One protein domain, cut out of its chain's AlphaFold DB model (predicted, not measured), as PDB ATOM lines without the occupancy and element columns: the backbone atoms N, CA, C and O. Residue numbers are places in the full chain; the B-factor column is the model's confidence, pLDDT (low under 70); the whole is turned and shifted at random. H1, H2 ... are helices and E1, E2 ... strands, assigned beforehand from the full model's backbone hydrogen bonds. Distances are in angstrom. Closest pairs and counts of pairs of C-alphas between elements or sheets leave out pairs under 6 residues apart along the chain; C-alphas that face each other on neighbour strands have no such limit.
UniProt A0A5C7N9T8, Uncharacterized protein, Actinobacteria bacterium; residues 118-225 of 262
ATOM      1  N   ASP A 118     151.888 107.453 149.259       71.06
ATOM      2  CA  ASP A 118     152.945 107.555 148.232       71.06
ATOM      3  C   ASP A 118     152.980 108.945 147.557       71.06
ATOM      4  O   ASP A 118     154.039 109.484 147.228       71.06
ATOM      5  N   ASP A 119     151.819 109.595 147.456       75.44
ATOM      6  CA  ASP A 119     151.677 110.965 146.961       75.44
ATOM      7  C   ASP A 119     152.455 111.994 147.793       75.44
ATOM      8  O   ASP A 119     152.975 112.968 147.241       75.44
ATOM      9  N   LEU A 120     152.579 111.783 149.105       76.38
ATOM     10  CA  LEU A 120     153.380 112.642 149.967       76.38
ATOM     11  C   LEU A 120     154.866 112.511 149.641       76.38
ATOM     12  O   LEU A 120     155.562 113.523 149.546       76.38
ATOM     13  N   ALA A 121     155.347 111.279 149.465       79.38
ATOM     14  CA  ALA A 121     156.751 111.029 149.183       79.38
ATOM     15  C   ALA A 121     157.161 111.664 147.844       79.38
ATOM     16  O   ALA A 121     158.162 112.379 147.766       79.38
ATOM     17  N   LYS A 122     156.303 111.521 146.826       80.88
ATOM     18  CA  LYS A 122     156.440 112.189 145.523       80.88
ATOM     19  C   LYS A 122     156.470 113.711 145.634       80.88
ATOM     20  O   LYS A 122     157.291 114.358 144.980       80.88
ATOM     21  N   GLN A 123     155.580 114.299 146.436       79.88
ATOM     22  CA  GLN A 123     155.529 115.749 146.643       79.88
ATOM     23  C   GLN A 123     156.769 116.265 147.381       79.88
ATOM     24  O   GLN A 123     157.349 117.263 146.960       79.88
ATOM     25  N   ALA A 124     157.212 115.576 148.435       79.62
ATOM     26  CA  ALA A 124     158.421 115.938 149.171       79.62
ATOM     27  C   ALA A 124     159.669 115.877 148.274       79.62
ATOM     28  O   ALA A 124     160.453 116.827 148.252       79.62
ATOM     29  N   ALA A 125     159.810 114.815 147.473       83.12
ATOM     30  CA  ALA A 125     160.876 114.675 146.483       83.12
ATOM     31  C   ALA A 125     160.873 115.809 145.442       83.12
ATOM     32  O   ALA A 125     161.928 116.355 145.114       83.12
ATOM     33  N   ARG A 126     159.686 116.220 144.977       82.94
ATOM     34  CA  ARG A 126     159.525 117.330 144.024       82.94
ATOM     35  C   ARG A 126     159.996 118.651 144.597       82.94
ATOM     36  O   ARG A 126     160.816 119.325 143.980       82.94
ATOM     37  N   LEU A 127     159.503 119.000 145.780       78.75
ATOM     38  CA  LEU A 127     159.867 120.245 146.451       78.75
ATOM     39  C   LEU A 127     161.362 120.297 146.762       78.75
ATOM     40  O   LEU A 127     161.990 121.347 146.637       78.75
ATOM     41  N   TRP A 128     161.954 119.157 147.123       80.50
ATOM     42  CA  TRP A 128     163.395 119.071 147.290       80.50
ATOM     43  C   TRP A 128     164.137 119.332 145.972       80.50
ATOM     44  O   TRP A 128     165.004 120.207 145.942       80.50
ATOM     45  N   ARG A 129     163.766 118.658 144.874       83.25
ATOM     46  CA  ARG A 129     164.376 118.885 143.554       83.25
ATOM     47  C   ARG A 129     164.262 120.347 143.127       83.25
ATOM     48  O   ARG A 129     165.204 120.902 142.574       83.25
ATOM     49  N   GLU A 130     163.124 120.982 143.390       80.44
ATOM     50  CA  GLU A 130     162.900 122.399 143.088       80.44
ATOM     51  C   GLU A 130     163.835 123.338 143.861       80.44
ATOM     52  O   GLU A 130     164.152 124.424 143.381       80.44
ATOM     53  N   SER A 131     164.311 122.904 145.030       73.88
ATOM     54  CA  SER A 131     165.257 123.651 145.859       73.88
ATOM     55  C   SER A 131     166.734 123.420 145.505       73.88
ATOM     56  O   SER A 131     167.584 124.207 145.930       73.88
ATOM     57  N   ASP A 132     167.065 122.377 144.731       79.12
ATOM     58  CA  ASP A 132     168.441 122.062 144.331       79.12
ATOM     59  C   ASP A 132     168.697 122.378 142.854       79.12
ATOM     60  O   ASP A 132     168.321 121.637 141.950       79.12
ATOM     61  N   GLY A 133     169.433 123.463 142.601       81.25
ATOM     62  CA  GLY A 133     169.771 123.883 141.240       81.25
ATOM     63  C   GLY A 133     170.605 122.867 140.447       81.25
ATOM     64  O   GLY A 133     170.633 122.964 139.226       81.25
ATOM     65  N   VAL A 134     171.270 121.899 141.100       86.62
ATOM     66  CA  VAL A 134     171.946 120.781 140.408       86.62
ATOM     67  C   VAL A 134     170.921 119.766 139.903       86.62
ATOM     68  O   VAL A 134     170.948 119.427 138.726       86.62
ATOM     69  N   ALA A 135     169.966 119.354 140.744       88.25
ATOM     70  CA  ALA A 135     168.873 118.439 140.388       88.25
ATOM     71  C   ALA A 135     167.989 118.915 139.214       88.25
ATOM     72  O   ALA A 135     167.235 118.132 138.626       88.25
ATOM     73  N   GLN A 136     168.037 120.209 138.896       89.81
ATOM     74  CA  GLN A 136     167.283 120.827 137.807       89.81
ATOM     75  C   GLN A 136     168.045 120.899 136.479       89.81
ATOM     76  O   GLN A 136     167.459 121.316 135.479       89.81
ATOM     77  N   GLN A 137     169.327 120.532 136.451       92.12
ATOM     78  CA  GLN A 137     170.144 120.647 135.245       92.12
ATOM     79  C   GLN A 137     169.718 119.610 134.195       92.12
ATOM     80  O   GLN A 137     169.540 118.437 134.534       92.12
ATOM     81  N   PRO A 138     169.562 120.013 132.921       95.56
ATOM     82  CA  PRO A 138     169.472 119.053 131.831       95.56
ATOM     83  C   PRO A 138     170.829 118.363 131.636       95.56
ATOM     84  O   PRO A 138     171.867 118.931 131.977       95.56
ATOM     85  N   ALA A 139     170.819 117.171 131.045       96.94
ATOM     86  CA  ALA A 139     172.030 116.462 130.646       96.94
ATOM     87  C   ALA A 139     172.096 116.309 129.125       96.94
ATOM     88  O   ALA A 139     171.075 116.179 128.446       96.94
ATOM     89  N   THR A 140     173.312 116.267 128.599       97.31
ATOM     90  CA  THR A 140     173.608 116.039 127.181       97.31
ATOM     91  C   THR A 140     173.809 114.555 126.885       97.31
ATOM     92  O   THR A 140     173.521 114.108 125.776       97.31
ATOM     93  N   THR A 141     174.283 113.783 127.870       97.38
ATOM     94  CA  THR A 141     174.524 112.337 127.753       97.38
ATOM     95  C   THR A 141     173.951 111.564 128.943       97.38
ATOM     96  O   THR A 141     173.768 112.142 130.020       97.38
ATOM     97  N   PRO A 142     173.712 110.246 128.806       97.44
ATOM     98  CA  PRO A 142     173.247 109.430 129.925       97.44
ATOM     99  C   PRO A 142     174.252 109.384 131.097       97.44
ATOM    100  O   PRO A 142     173.840 109.426 132.252       97.44
ATOM    101  N   ASP A 143     175.565 109.414 130.833       97.00
ATOM    102  CA  ASP A 143     176.596 109.505 131.887       97.00
ATOM    103  C   ASP A 143     176.543 110.834 132.655       97.00
ATOM    104  O   ASP A 143     176.713 110.878 133.878       97.00
ATOM    105  N   GLU A 144     176.276 111.937 131.950       97.44
ATOM    106  CA  GLU A 144     176.094 113.244 132.576       97.44
ATOM    107  C   GLU A 144     174.839 113.253 133.459       97.44
ATOM    108  O   GLU A 144     174.881 113.790 134.567       97.44
ATOM    109  N   ALA A 145     173.758 112.586 133.041       97.69
ATOM    110  CA  ALA A 145     172.557 112.444 133.863       97.69
ATOM    111  C   ALA A 145     172.837 111.708 135.184       97.69
ATOM    112  O   ALA A 145     172.423 112.172 136.251       97.69
ATOM    113  N   VAL A 146     173.600 110.610 135.136       97.75
ATOM    114  CA  VAL A 146     174.037 109.885 136.342       97.75
ATOM    115  C   VAL A 146     174.935 110.765 137.214       97.75
ATOM    116  O   VAL A 146     174.766 110.801 138.433       97.75
ATOM    117  N   THR A 147     175.838 111.539 136.609       96.75
ATOM    118  CA  THR A 147     176.715 112.473 137.332       96.75
ATOM    119  C   THR A 147     175.923 113.575 138.042       96.75
ATOM    120  O   THR A 147     176.225 113.913 139.189       96.75
ATOM    121  N   ILE A 148     174.892 114.133 137.400       96.12
ATOM    122  CA  ILE A 148     173.992 115.126 138.008       96.12
ATOM    123  C   ILE A 148     173.255 114.515 139.202       96.12
ATOM    124  O   ILE A 148     173.248 115.117 140.280       96.12
ATOM    125  N   ALA A 149     172.699 113.309 139.043       95.69
ATOM    126  CA  ALA A 149     172.048 112.586 140.132       95.69
ATOM    127  C   ALA A 149     173.009 112.342 141.302       95.69
ATOM    128  O   ALA A 149     172.699 112.715 142.434       95.69
ATOM    129  N   ALA A 150     174.208 111.824 141.033       94.44
ATOM    130  CA  ALA A 150     175.216 111.568 142.053       94.44
ATOM    131  C   ALA A 150     175.636 112.847 142.797       94.44
ATOM    132  O   ALA A 150     175.675 112.875 144.027       94.44
ATOM    133  N   ARG A 151     175.875 113.950 142.073       91.12
ATOM    134  CA  ARG A 151     176.223 115.246 142.680       91.12
ATOM    135  C   ARG A 151     175.094 115.814 143.532       91.12
ATOM    136  O   ARG A 151     175.363 116.392 144.583       91.12
ATOM    137  N   SER A 152     173.851 115.691 143.079       90.25
ATOM    138  CA  SER A 152     172.687 116.159 143.826       90.25
ATOM    139  C   SER A 152     172.478 115.344 145.113       90.25
ATOM    140  O   SER A 152     172.309 115.920 146.189       90.25
ATOM    141  N   LEU A 153     172.636 114.017 145.049       88.56
ATOM    142  CA  LEU A 153     172.600 113.125 146.216       88.56
ATOM    143  C   LEU A 153     173.758 113.392 147.195       88.56
ATOM    144  O   LEU A 153     173.548 113.416 148.405       88.56
ATOM    145  N   GLY A 154     174.957 113.698 146.696       84.94
ATOM    146  CA  GLY A 154     176.075 114.117 147.548       84.94
ATOM    147  C   GLY A 154     175.785 115.426 148.289       84.94
ATOM    148  O   GLY A 154     176.102 115.583 149.465       84.94
ATOM    149  N   ARG A 155     175.090 116.370 147.643       80.75
ATOM    150  CA  ARG A 155     174.636 117.618 148.288       80.75
ATOM    151  C   ARG A 155     173.551 117.377 149.337       80.75
ATOM    152  O   ARG A 155     173.473 118.142 150.302       80.75
ATOM    153  N   LEU A 156     172.764 116.314 149.168       76.00
ATOM    154  CA  LEU A 156     171.796 115.810 150.144       76.00
ATOM    155  C   LEU A 156     172.480 115.141 151.362       76.00
ATOM    156  O   LEU A 156     171.823 114.873 152.363       76.00
ATOM    157  N   GLY A 157     173.800 114.940 151.317       75.31
ATOM    158  CA  GLY A 157     174.599 114.449 152.442       75.31
ATOM    159  C   GLY A 157     174.860 112.949 152.412       75.31
ATOM    160  O   GLY A 157     175.345 112.409 153.402       75.31
ATOM    161  N   PHE A 158     174.544 112.279 151.303       84.00
ATOM    162  CA  PHE A 158     174.994 110.912 151.070       84.00
ATOM    163  C   PHE A 158     176.478 110.894 150.710       84.00
ATOM    164  O   PHE A 158     176.970 111.778 150.007       84.00
ATOM    165  N   ASP A 159     177.167 109.849 151.148       84.19
ATOM    166  CA  ASP A 159     178.415 109.429 150.519       84.19
ATOM    167  C   ASP A 159     178.048 108.696 149.225       84.19
ATOM    168  O   ASP A 159     177.277 107.736 149.265       84.19
ATOM    169  N   VAL A 160     178.485 109.198 148.070       90.75
ATOM    170  CA  VAL A 160     177.996 108.722 146.771       90.75
ATOM    171  C   VAL A 160     179.143 108.212 145.927       90.75
ATOM    172  O   VAL A 160     180.068 108.959 145.616       90.75
ATOM    173  N   ASP A 161     179.012 106.969 145.479       94.06
ATOM    174  CA  ASP A 161     179.877 106.381 144.463       94.06
ATOM    175  C   ASP A 161     179.030 105.873 143.294       94.06
ATOM    176  O   ASP A 161     177.859 105.517 143.454       94.06
ATOM    177  N   VAL A 162     179.600 105.847 142.097       95.06
ATOM    178  CA  VAL A 162     178.923 105.389 140.882       95.06
ATOM    179  C   VAL A 162     179.696 104.206 140.332       95.06
ATOM    180  O   VAL A 162     180.915 104.243 140.187       95.06
ATOM    181  N   SER A 163     178.973 103.136 140.006       95.75
ATOM    182  CA  SER A 163     179.563 101.984 139.321       95.75
ATOM    183  C   SER A 163     180.345 102.418 138.067       95.75
ATOM    184  O   SER A 163     179.898 103.314 137.352       95.75
ATOM    185  N   PRO A 164     181.462 101.755 137.720       92.88
ATOM    186  CA  PRO A 164     182.227 102.099 136.517       92.88
ATOM    187  C   PRO A 164     181.427 102.010 135.211       92.88
ATOM    188  O   PRO A 164     181.781 102.645 134.224       92.88
ATOM    189  N   VAL A 165     180.374 101.188 135.204       92.94
ATOM    190  CA  VAL A 165     179.459 101.017 134.073       92.94
ATOM    191  C   VAL A 165     178.384 102.114 134.058       92.94
ATOM    192  O   VAL A 165     177.835 102.412 133.007       92.94
ATOM    193  N   GLY A 166     178.119 102.768 135.191       94.38
ATOM    194  CA  GLY A 166     177.113 103.821 135.305       94.38
ATOM    195  C   GLY A 166     175.678 103.296 135.365       94.38
ATOM    196  O   GLY A 166     174.751 104.053 135.079       94.38
ATOM    197  N   ASP A 167     175.492 102.020 135.717       95.94
ATOM    198  CA  ASP A 167     174.202 101.340 135.882       95.94
ATOM    199  C   ASP A 167     173.784 101.181 137.356       95.94
ATOM    200  O   ASP A 167     172.683 100.726 137.646       95.94
ATOM    201  N   ALA A 168     174.627 101.598 138.300       97.00
ATOM    202  CA  ALA A 168     174.294 101.673 139.719       97.00
ATOM    203  C   ALA A 168     174.928 102.888 140.412       97.00
ATOM    204  O   ALA A 168     176.070 103.260 140.114       97.00
ATOM    205  N   ILE A 169     174.196 103.453 141.378       97.44
ATOM    206  CA  ILE A 169     174.657 104.482 142.321       97.44
ATOM    207  C   ILE A 169     174.654 103.880 143.731       97.44
ATOM    208  O   ILE A 169     173.627 103.397 144.216       97.44
ATOM    209  N   TYR A 170     175.798 103.930 144.399       95.38
ATOM    210  CA  TYR A 170     175.979 103.510 145.782       95.38
ATOM    211  C   TYR A 170     175.779 104.705 146.708       95.38
ATOM    212  O   TYR A 170     176.364 105.765 146.501       95.38
ATOM    213  N   LEU A 171     174.948 104.523 147.732       92.19
ATOM    214  CA  LEU A 171     174.590 105.552 148.702       92.19
ATOM    215  C   LEU A 171     175.013 105.099 150.099       92.19
ATOM    216  O   LEU A 171     174.334 104.292 150.738       92.19
ATOM    217  N   GLY A 172     176.150 105.603 150.555       86.19
ATOM    218  CA  GLY A 172     176.690 105.427 151.893       86.19
ATOM    219  C   GLY A 172     176.257 106.533 152.854       86.19
ATOM    220  O   GLY A 172     175.734 107.574 152.454       86.19
ATOM    221  N   GLN A 173     176.486 106.285 154.148       79.62
ATOM    222  CA  GLN A 173     176.297 107.266 155.225       79.62
ATOM    223  C   GLN A 173     174.933 107.967 155.172       79.62
ATOM    224  O   GLN A 173     174.847 109.176 155.362       79.62
ATOM    225  N   CYS A 174     173.860 107.205 154.902       82.62
ATOM    226  CA  CYS A 174     172.505 107.752 154.865       82.62
ATOM    227  C   CYS A 174     172.269 108.588 156.132       82.62
ATOM    228  O   CYS A 174     172.264 108.013 157.229       82.62
ATOM    229  N   PRO A 175     172.043 109.909 156.009       73.19
ATOM    230  CA  PRO A 175     171.943 110.770 157.180       73.19
ATOM    231  C   PRO A 175     170.780 110.338 158.077       73.19
ATOM    232  O   PRO A 175     170.824 110.498 159.286       73.19
ATOM    233  N   TYR A 176     169.771 109.685 157.503       78.06
ATOM    234  CA  TYR A 176     168.576 109.235 158.202       78.06
ATOM    235  C   TYR A 176     168.615 107.766 158.633       78.06
ATOM    236  O   TYR A 176     167.578 107.236 159.026       78.06
ATOM    237  N   ALA A 177     169.762 107.079 158.562       80.12
ATOM    238  CA  ALA A 177     169.842 105.632 158.786       80.12
ATOM    239  C   ALA A 177     169.205 105.175 160.113       80.12
ATOM    240  O   ALA A 177     168.555 104.132 160.152       80.12
ATOM    241  N   ALA A 178     169.333 105.973 161.179       77.19
ATOM    242  CA  ALA A 178     168.740 105.685 162.486       77.19
ATOM    243  C   ALA A 178     167.201 105.788 162.512       77.19
ATOM    244  O   ALA A 178     166.567 105.164 163.357       77.19
ATOM    245  N   LEU A 179     166.598 106.554 161.596       78.44
ATOM    246  CA  LEU A 179     165.154 106.810 161.544       78.44
ATOM    247  C   LEU A 179     164.409 105.855 160.606       78.44
ATOM    248  O   LEU A 179     163.205 105.665 160.769       78.44
ATOM    249  N   VAL A 180     165.107 105.260 159.631       82.69
ATOM    250  CA  VAL A 180     164.509 104.422 158.572       82.69
ATOM    251  C   VAL A 180     163.739 103.224 159.136       82.69
ATOM    252  O   VAL A 180     162.722 102.843 158.561       82.69
ATOM    253  N   GLY A 181     164.174 102.656 160.266       80.62
ATOM    254  CA  GLY A 181     163.497 101.515 160.898       80.62
ATOM    255  C   GLY A 181     162.045 101.807 161.288       80.62
ATOM    256  O   GLY A 181     161.171 100.974 161.053       80.62
ATOM    257  N   ASP A 182     161.788 103.006 161.814       78.50
ATOM    258  CA  ASP A 182     160.450 103.451 162.220       78.50
ATOM    259  C   ASP A 182     159.742 104.272 161.126       78.50
ATOM    260  O   ASP A 182     158.522 104.432 161.159       78.50
ATOM    261  N   ASN A 183     160.491 104.770 160.134       77.44
ATOM    262  CA  ASN A 183     160.012 105.687 159.097       77.44
ATOM    263  C   ASN A 183     160.457 105.233 157.689       77.44
ATOM    264  O   ASN A 183     161.260 105.917 157.045       77.44
ATOM    265  N   PRO A 184     159.931 104.112 157.157       83.06
ATOM    266  CA  PRO A 184     160.328 103.594 155.842       83.06
ATOM    267  C   PRO A 184     160.033 104.565 154.687       83.06
ATOM    268  O   PRO A 184     160.750 104.567 153.692       83.06
ATOM    269  N   VAL A 185     159.059 105.464 154.860       82.12
ATOM    270  CA  VAL A 185     158.720 106.541 153.912       82.12
ATOM    271  C   VAL A 185     159.908 107.455 153.574       82.12
ATOM    272  O   VAL A 185     159.939 108.061 152.507       82.12
ATOM    273  N   ILE A 186     160.929 107.531 154.434       83.31
ATOM    274  CA  ILE A 186     162.179 108.246 154.132       83.31
ATOM    275  C   ILE A 186     162.876 107.626 152.911       83.31
ATOM    276  O   ILE A 186     163.376 108.348 152.049       83.31
ATOM    277  N   CYS A 187     162.897 106.294 152.813       88.44
ATOM    278  CA  CYS A 187     163.454 105.594 151.657       88.44
ATOM    279  C   CYS A 187     162.619 105.840 150.398       88.44
ATOM    280  O   CYS A 187     163.195 106.054 149.330       88.44
ATOM    281  N   ASP A 188     161.292 105.889 150.524       88.19
ATOM    282  CA  ASP A 188     160.395 106.202 149.406       88.19
ATOM    283  C   ASP A 188     160.654 107.620 148.877       88.19
ATOM    284  O   ASP A 188     160.771 107.825 147.672       88.19
ATOM    285  N   ILE A 189     160.841 108.602 149.770       85.88
ATOM    286  CA  ILE A 189     161.177 109.981 149.386       85.88
ATOM    287  C   ILE A 189     162.493 110.034 148.605       85.88
ATOM    288  O   ILE A 189     162.552 110.693 147.570       85.88
ATOM    289  N   HIS A 190     163.543 109.341 149.058       87.31
ATOM    290  CA  HIS A 190     164.813 109.309 148.323       87.31
ATOM    291  C   HIS A 190     164.686 108.603 146.973       87.31
ATOM    292  O   HIS A 190     165.265 109.063 145.994       87.31
ATOM    293  N   THR A 191     163.904 107.526 146.905       92.12
ATOM    294  CA  THR A 191     163.630 106.803 145.654       92.12
ATOM    295  C   THR A 191     162.962 107.740 144.646       92.12
ATOM    296  O   THR A 191     163.498 107.958 143.559       92.12
ATOM    297  N   HIS A 192     161.884 108.418 145.055       91.75
ATOM    298  CA  HIS A 192     161.202 109.424 144.235       91.75
ATOM    299  C   HIS A 192     162.099 110.617 143.889       91.75
ATOM    300  O   HIS A 192     161.956 111.205 142.820       91.75
ATOM    301  N   ALA A 193     163.028 110.999 144.766       89.62
ATOM    302  CA  ALA A 193     163.983 112.065 144.481       89.62
ATOM    303  C   ALA A 193     164.925 111.670 143.338       89.62
ATOM    304  O   ALA A 193     165.074 112.435 142.387       89.62
ATOM    305  N   VAL A 194     165.501 110.463 143.381       94.38
ATOM    306  CA  VAL A 194     166.365 109.945 142.309       94.38
ATOM    307  C   VAL A 194     165.600 109.853 140.989       94.38
ATOM    308  O   VAL A 194     166.085 110.355 139.975       94.38
ATOM    309  N   GLU A 195     164.384 109.296 141.004       95.38
ATOM    310  CA  GLU A 195     163.515 109.225 139.820       95.38
ATOM    311  C   GLU A 195     163.286 110.602 139.193       95.38
ATOM    312  O   GLU A 195     163.433 110.779 137.984       95.38
ATOM    313  N   GLN A 196     162.959 111.602 140.015       93.19
ATOM    314  CA  GLN A 196     162.655 112.945 139.532       93.19
ATOM    315  C   GLN A 196     163.884 113.701 139.031       93.19
ATOM    316  O   GLN A 196     163.758 114.489 138.090       93.19
ATOM    317  N   ILE A 197     165.060 113.482 139.629       94.94
ATOM    318  CA  ILE A 197     166.312 114.033 139.099       94.94
ATOM    319  C   ILE A 197     166.556 113.460 137.706       94.94
ATOM    320  O   ILE A 197     166.657 114.231 136.755       94.94
ATOM    321  N   LEU A 198     166.581 112.127 137.583       97.06
ATOM    322  CA  LEU A 198     166.884 111.428 136.333       97.06
ATOM    323  C   LEU A 198     165.895 111.800 135.225       97.06
ATOM    324  O   LEU A 198     166.320 112.233 134.153       97.06
ATOM    325  N   ALA A 199     164.590 111.762 135.507       95.50
ATOM    326  CA  ALA A 199     163.553 112.175 134.560       95.50
ATOM    327  C   ALA A 199     163.707 113.641 134.116       95.50
ATOM    328  O   ALA A 199     163.416 113.990 132.973       95.50
ATOM    329  N   GLY A 200     164.191 114.507 135.009       94.56
ATOM    330  CA  GLY A 200     164.438 115.918 134.729       94.56
ATOM    331  C   GLY A 200     165.640 116.195 133.824       94.56
ATOM    332  O   GLY A 200     165.740 117.305 133.304       94.56
ATOM    333  N   THR A 201     166.530 115.219 133.621       96.81
ATOM    334  CA  THR A 201     167.738 115.390 132.794       96.81
ATOM    335  C   THR A 201     167.468 115.303 131.292       96.81
ATOM    336  O   THR A 201     168.286 115.771 130.501       96.81
ATOM    337  N   GLY A 202     166.334 114.714 130.891       96.50
ATOM    338  CA  GLY A 202     165.987 114.476 129.488       96.50
ATOM    339  C   GLY A 202     166.713 113.291 128.836       96.50
ATOM    340  O   GLY A 202     166.614 113.124 127.623       96.50
ATOM    341  N   GLN A 203     167.430 112.475 129.612       97.94
ATOM    342  CA  GLN A 203     168.161 111.301 129.126       97.94
ATOM    343  C   GLN A 203     167.396 110.003 129.422       97.94
ATOM    344  O   GLN A 203     166.623 109.962 130.380       97.94
ATOM    345  N   PRO A 204     167.608 108.924 128.643       96.88
ATOM    346  CA  PRO A 204     166.928 107.643 128.833       96.88
ATOM    347  C   PRO A 204     167.544 106.832 129.989       96.88
ATOM    348  O   PRO A 204     167.936 105.683 129.813       96.88
ATOM    349  N   VAL A 205     167.665 107.440 131.168       97.94
ATOM    350  CA  VAL A 205     168.153 106.799 132.394       97.94
ATOM    351  C   VAL A 205     166.998 106.745 133.382       97.94
ATOM    352  O   VAL A 205     166.469 107.780 133.779       97.94
ATOM    353  N   GLU A 206     166.607 105.544 133.789       97.50
ATOM    354  CA  GLU A 206     165.508 105.337 134.736       97.50
ATOM    355  C   GLU A 206     166.021 104.649 135.998       97.50
ATOM    356  O   GLU A 206     166.931 103.823 135.938       97.50
ATOM    357  N   LEU A 207     165.410 104.931 137.146       97.62
ATOM    358  CA  LEU A 207     165.634 104.128 138.344       97.62
ATOM    359  C   LEU A 207     164.870 102.803 138.202       97.62
ATOM    360  O   LEU A 207     163.659 102.798 137.998       97.62
ATOM    361  N   ALA A 208     165.572 101.676 138.293       96.62
ATOM    362  CA  ALA A 208     164.976 100.346 138.212       96.62
ATOM    363  C   ALA A 208     164.527  99.835 139.587       96.62
ATOM    364  O   ALA A 208     163.436  99.281 139.717       96.62
ATOM    365  N   SER A 209     165.375 100.001 140.604       95.88
ATOM    366  CA  SER A 209     165.104  99.576 141.980       95.88
ATOM    367  C   SER A 209     166.112 100.181 142.954       95.88
ATOM    368  O   SER A 209     167.213 100.562 142.560       95.88
ATOM    369  N   VAL A 210     165.764 100.216 144.244       95.94
ATOM    370  CA  VAL A 210     166.692 100.575 145.325       95.94
ATOM    371  C   VAL A 210     166.757  99.437 146.336       95.94
ATOM    372  O   VAL A 210     165.761  99.116 146.981       95.94
ATOM    373  N   ASP A 211     167.942  98.863 146.512       94.88
ATOM    374  CA  ASP A 211     168.210  97.926 147.595       94.88
ATOM    375  C   ASP A 211     168.602  98.712 148.846       94.88
ATOM    376  O   ASP A 211     169.645  99.373 148.888       94.88
ATOM    377  N   VAL A 212     167.779  98.629 149.889       92.12
ATOM    378  CA  VAL A 212     168.040  99.302 151.167       92.12
ATOM    379  C   VAL A 212     168.880  98.396 152.062       92.12
ATOM    380  O   VAL A 212     168.453  97.309 152.444       92.12
ATOM    381  N   PHE A 213     170.080  98.860 152.411       89.06
ATOM    382  CA  PHE A 213     171.030  98.149 153.271       89.06
ATOM    383  C   PHE A 213     171.330  96.680 152.890       89.06
ATOM    384  O   PHE A 213     171.419  95.838 153.791       89.06
ATOM    385  N   PRO A 214     171.580  96.328 151.601       89.06
ATOM    386  CA  PRO A 214     172.103  95.001 151.240       89.06
ATOM    387  C   PRO A 214     173.440  94.694 151.939       89.06
ATOM    388  O   PRO A 214     173.805  93.535 152.148       89.06
ATOM    389  N   ARG A 215     174.166  95.745 152.343       83.12
ATOM    390  CA  ARG A 215     175.253  95.723 153.326       83.12
ATOM    391  C   ARG A 215     175.020  96.830 154.356       83.12
ATOM    392  O   ARG A 215     174.261  97.768 154.121       83.12
ATOM    393  N   ARG A 216     175.681  96.726 155.513       79.88
ATOM    394  CA  ARG A 216     175.567  97.729 156.583       79.88
ATOM    395  C   ARG A 216     175.914  99.120 156.047       79.88
ATOM    396  O   ARG A 216     177.026  99.323 155.577       79.88
ATOM    397  N   GLY A 217     174.969 100.052 156.166       81.25
ATOM    398  CA  GLY A 217     175.185 101.472 155.888       81.25
ATOM    399  C   GLY A 217     175.238 101.870 154.411       81.25
ATOM    400  O   GLY A 217     175.532 103.030 154.146       81.25
ATOM    401  N   VAL A 218     174.949 100.958 153.474       88.38
ATOM    402  CA  VAL A 218     174.975 101.243 152.029       88.38
ATOM    403  C   VAL A 218     173.653 100.850 151.390       88.38
ATOM    404  O   VAL A 218     173.235  99.707 151.542       88.38
ATOM    405  N   CYS A 219     173.028 101.762 150.653       93.31
ATOM    406  CA  CYS A 219     171.934 101.468 149.727       93.31
ATOM    407  C   CYS A 219     172.461 101.431 148.284       93.31
ATOM    408  O   CYS A 219     173.450 102.095 147.972       93.31
ATOM    409  N   VAL A 220     171.802 100.674 147.406       97.00
ATOM    410  CA  VAL A 220     172.187 100.561 145.988       97.00
ATOM    411  C   VAL A 220     171.001 100.932 145.113       97.00
ATOM    412  O   VAL A 220     169.988 100.238 145.125       97.00
ATOM    413  N   ALA A 221     171.119 102.029 144.370       97.56
ATOM    414  CA  ALA A 221     170.149 102.440 143.366       97.56
ATOM    415  C   ALA A 221     170.561 101.866 142.007       97.56
ATOM    416  O   ALA A 221     171.552 102.299 141.420       97.56
ATOM    417  N   HIS A 222     169.807 100.884 141.526       97.81
ATOM    418  CA  HIS A 222     170.011 100.241 140.231       97.81
ATOM    419  C   HIS A 222     169.324 101.049 139.144       97.81
ATOM    420  O   HIS A 222     168.147 101.385 139.267       97.81
ATOM    421  N   LEU A 223     170.044 101.340 138.072       97.94
ATOM    422  CA  LEU A 223     169.586 102.151 136.958       97.94
ATOM    423  C   LEU A 223     169.330 101.272 135.737       97.94
ATOM    424  O   LEU A 223     170.084 100.353 135.424       97.94
ATOM    425  N   ARG A 224     168.269 101.591 135.003       96.88
ATOM    426  CA  ARG A 224     168.030 101.063 133.668       96.88
ATOM    427  C   ARG A 224     168.594 102.048 132.655       96.88
ATOM    428  O   ARG A 224     168.166 103.201 132.604       96.88
ATOM    429  N   ARG A 225     169.525 101.560 131.837       95.31
ATOM    430  CA  ARG A 225     170.203 102.323 130.787       95.31
ATOM    431  C   ARG A 225     170.220 101.536 129.476       95.31
ATOM    432  O   ARG A 225     170.903 100.519 129.406       95.31
TER     433      ARG A 225
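What this domain is: This is residues 118 to 225 of the 262 residues of an uncharacterized protein of Actinobacteria bacterium (UniProt A0A5C7N9T8). One antiparallel sheet of four strands is covered on one face by two helices, H2 over the E1 and E2 side and H3 over the E3 side, while the other face is bare. H1 packs on H3 on the side away from the sheet and crosses it steeply. The printed part has 108 residues, with three named helices and four named strands in the order H1, H2, E1, E2, H3, E3, E4; the sheet's order is E1, E2, E4, E3, and the class is mixed, helices and strands. The whole is compact and rounded, with a radius of gyration of the C-alphas of 12.8 A and spans of 39 by 29 by 21 A.

Where its parts are: Find C-alpha 118 at (152.945, 107.555, 148.232); from there H1 runs to residue 131, 20.4 A in length. H2, residues 142 to 155, measures 20.2 A. Next come E1, residues 159 to 162, 10.5 A, and E2, residues 168 to 172, 13.0 A. Look for H3 from C-alpha 185 at (158.720, 106.541, 153.912) to residue 200, 22.1 A. E3, residues 206 to 215, is 23.1 A long and bends by 60 degrees at residue 212. E4, residues 218 to 224, measures 19.6 A and ends at C-alpha 224 at (168.030, 101.063, 133.668).

How they stand to each other: Start at the edge strand E1, which forms a hairpin with E2; N 170 and O 161 are 2.8 A apart, within hydrogen-bond range. E2 and E4 are antiparallel at 162 degrees, with N 219 and O 171 within hydrogen-bond range at 2.8 A. E3 and E4 form the second hairpin, where N 211 and O 220 are within range at 2.8 A. H2 and H3 are on the same face of the sheet, an arrangement of two layers, helices on one face of a sheet. H2 lies over E2 at a height of 8.6 A over the sheet and runs along the strands, at 9 degrees to E2 on the local plane. H3, at a height of 9.6 A over the sheet, lies over E3 and only just over E4, on which 3 of its C-alphas fall; it runs only just slantwise to the strands, at 31 degrees to E3 on the local plane. E2, H3 and E3 make a split strand-helix-strand unit, two strands running the same way with E4 between them, and its crossover is right-handed. H2 touches H3 with residues 145 to 149 alone, opposite ways at a steep tilt of 40 degrees; their closest C-alphas, of Ala 149 and Ile 197, are 6.0 A apart. H1 is not on the sheet but touches H3 at a steep tilt of 54 degrees, the same way, with the closest C-alphas, of Ala 125 and Ala 193, 4.5 A apart. In H1, H2 and H3 every O i to N i+4 pair is within hydrogen-bond range.

The domain as a whole: The two C-alphas farthest apart are those of Thr 140 and Asp 182, at 39.5 A. The printed part has no cut, and its one long link is residues 173 to 184, between E2 and H3. The mean pLDDT of the printed part is 88.9, and no printed residue is under 70; look to H1 for a mean of 79.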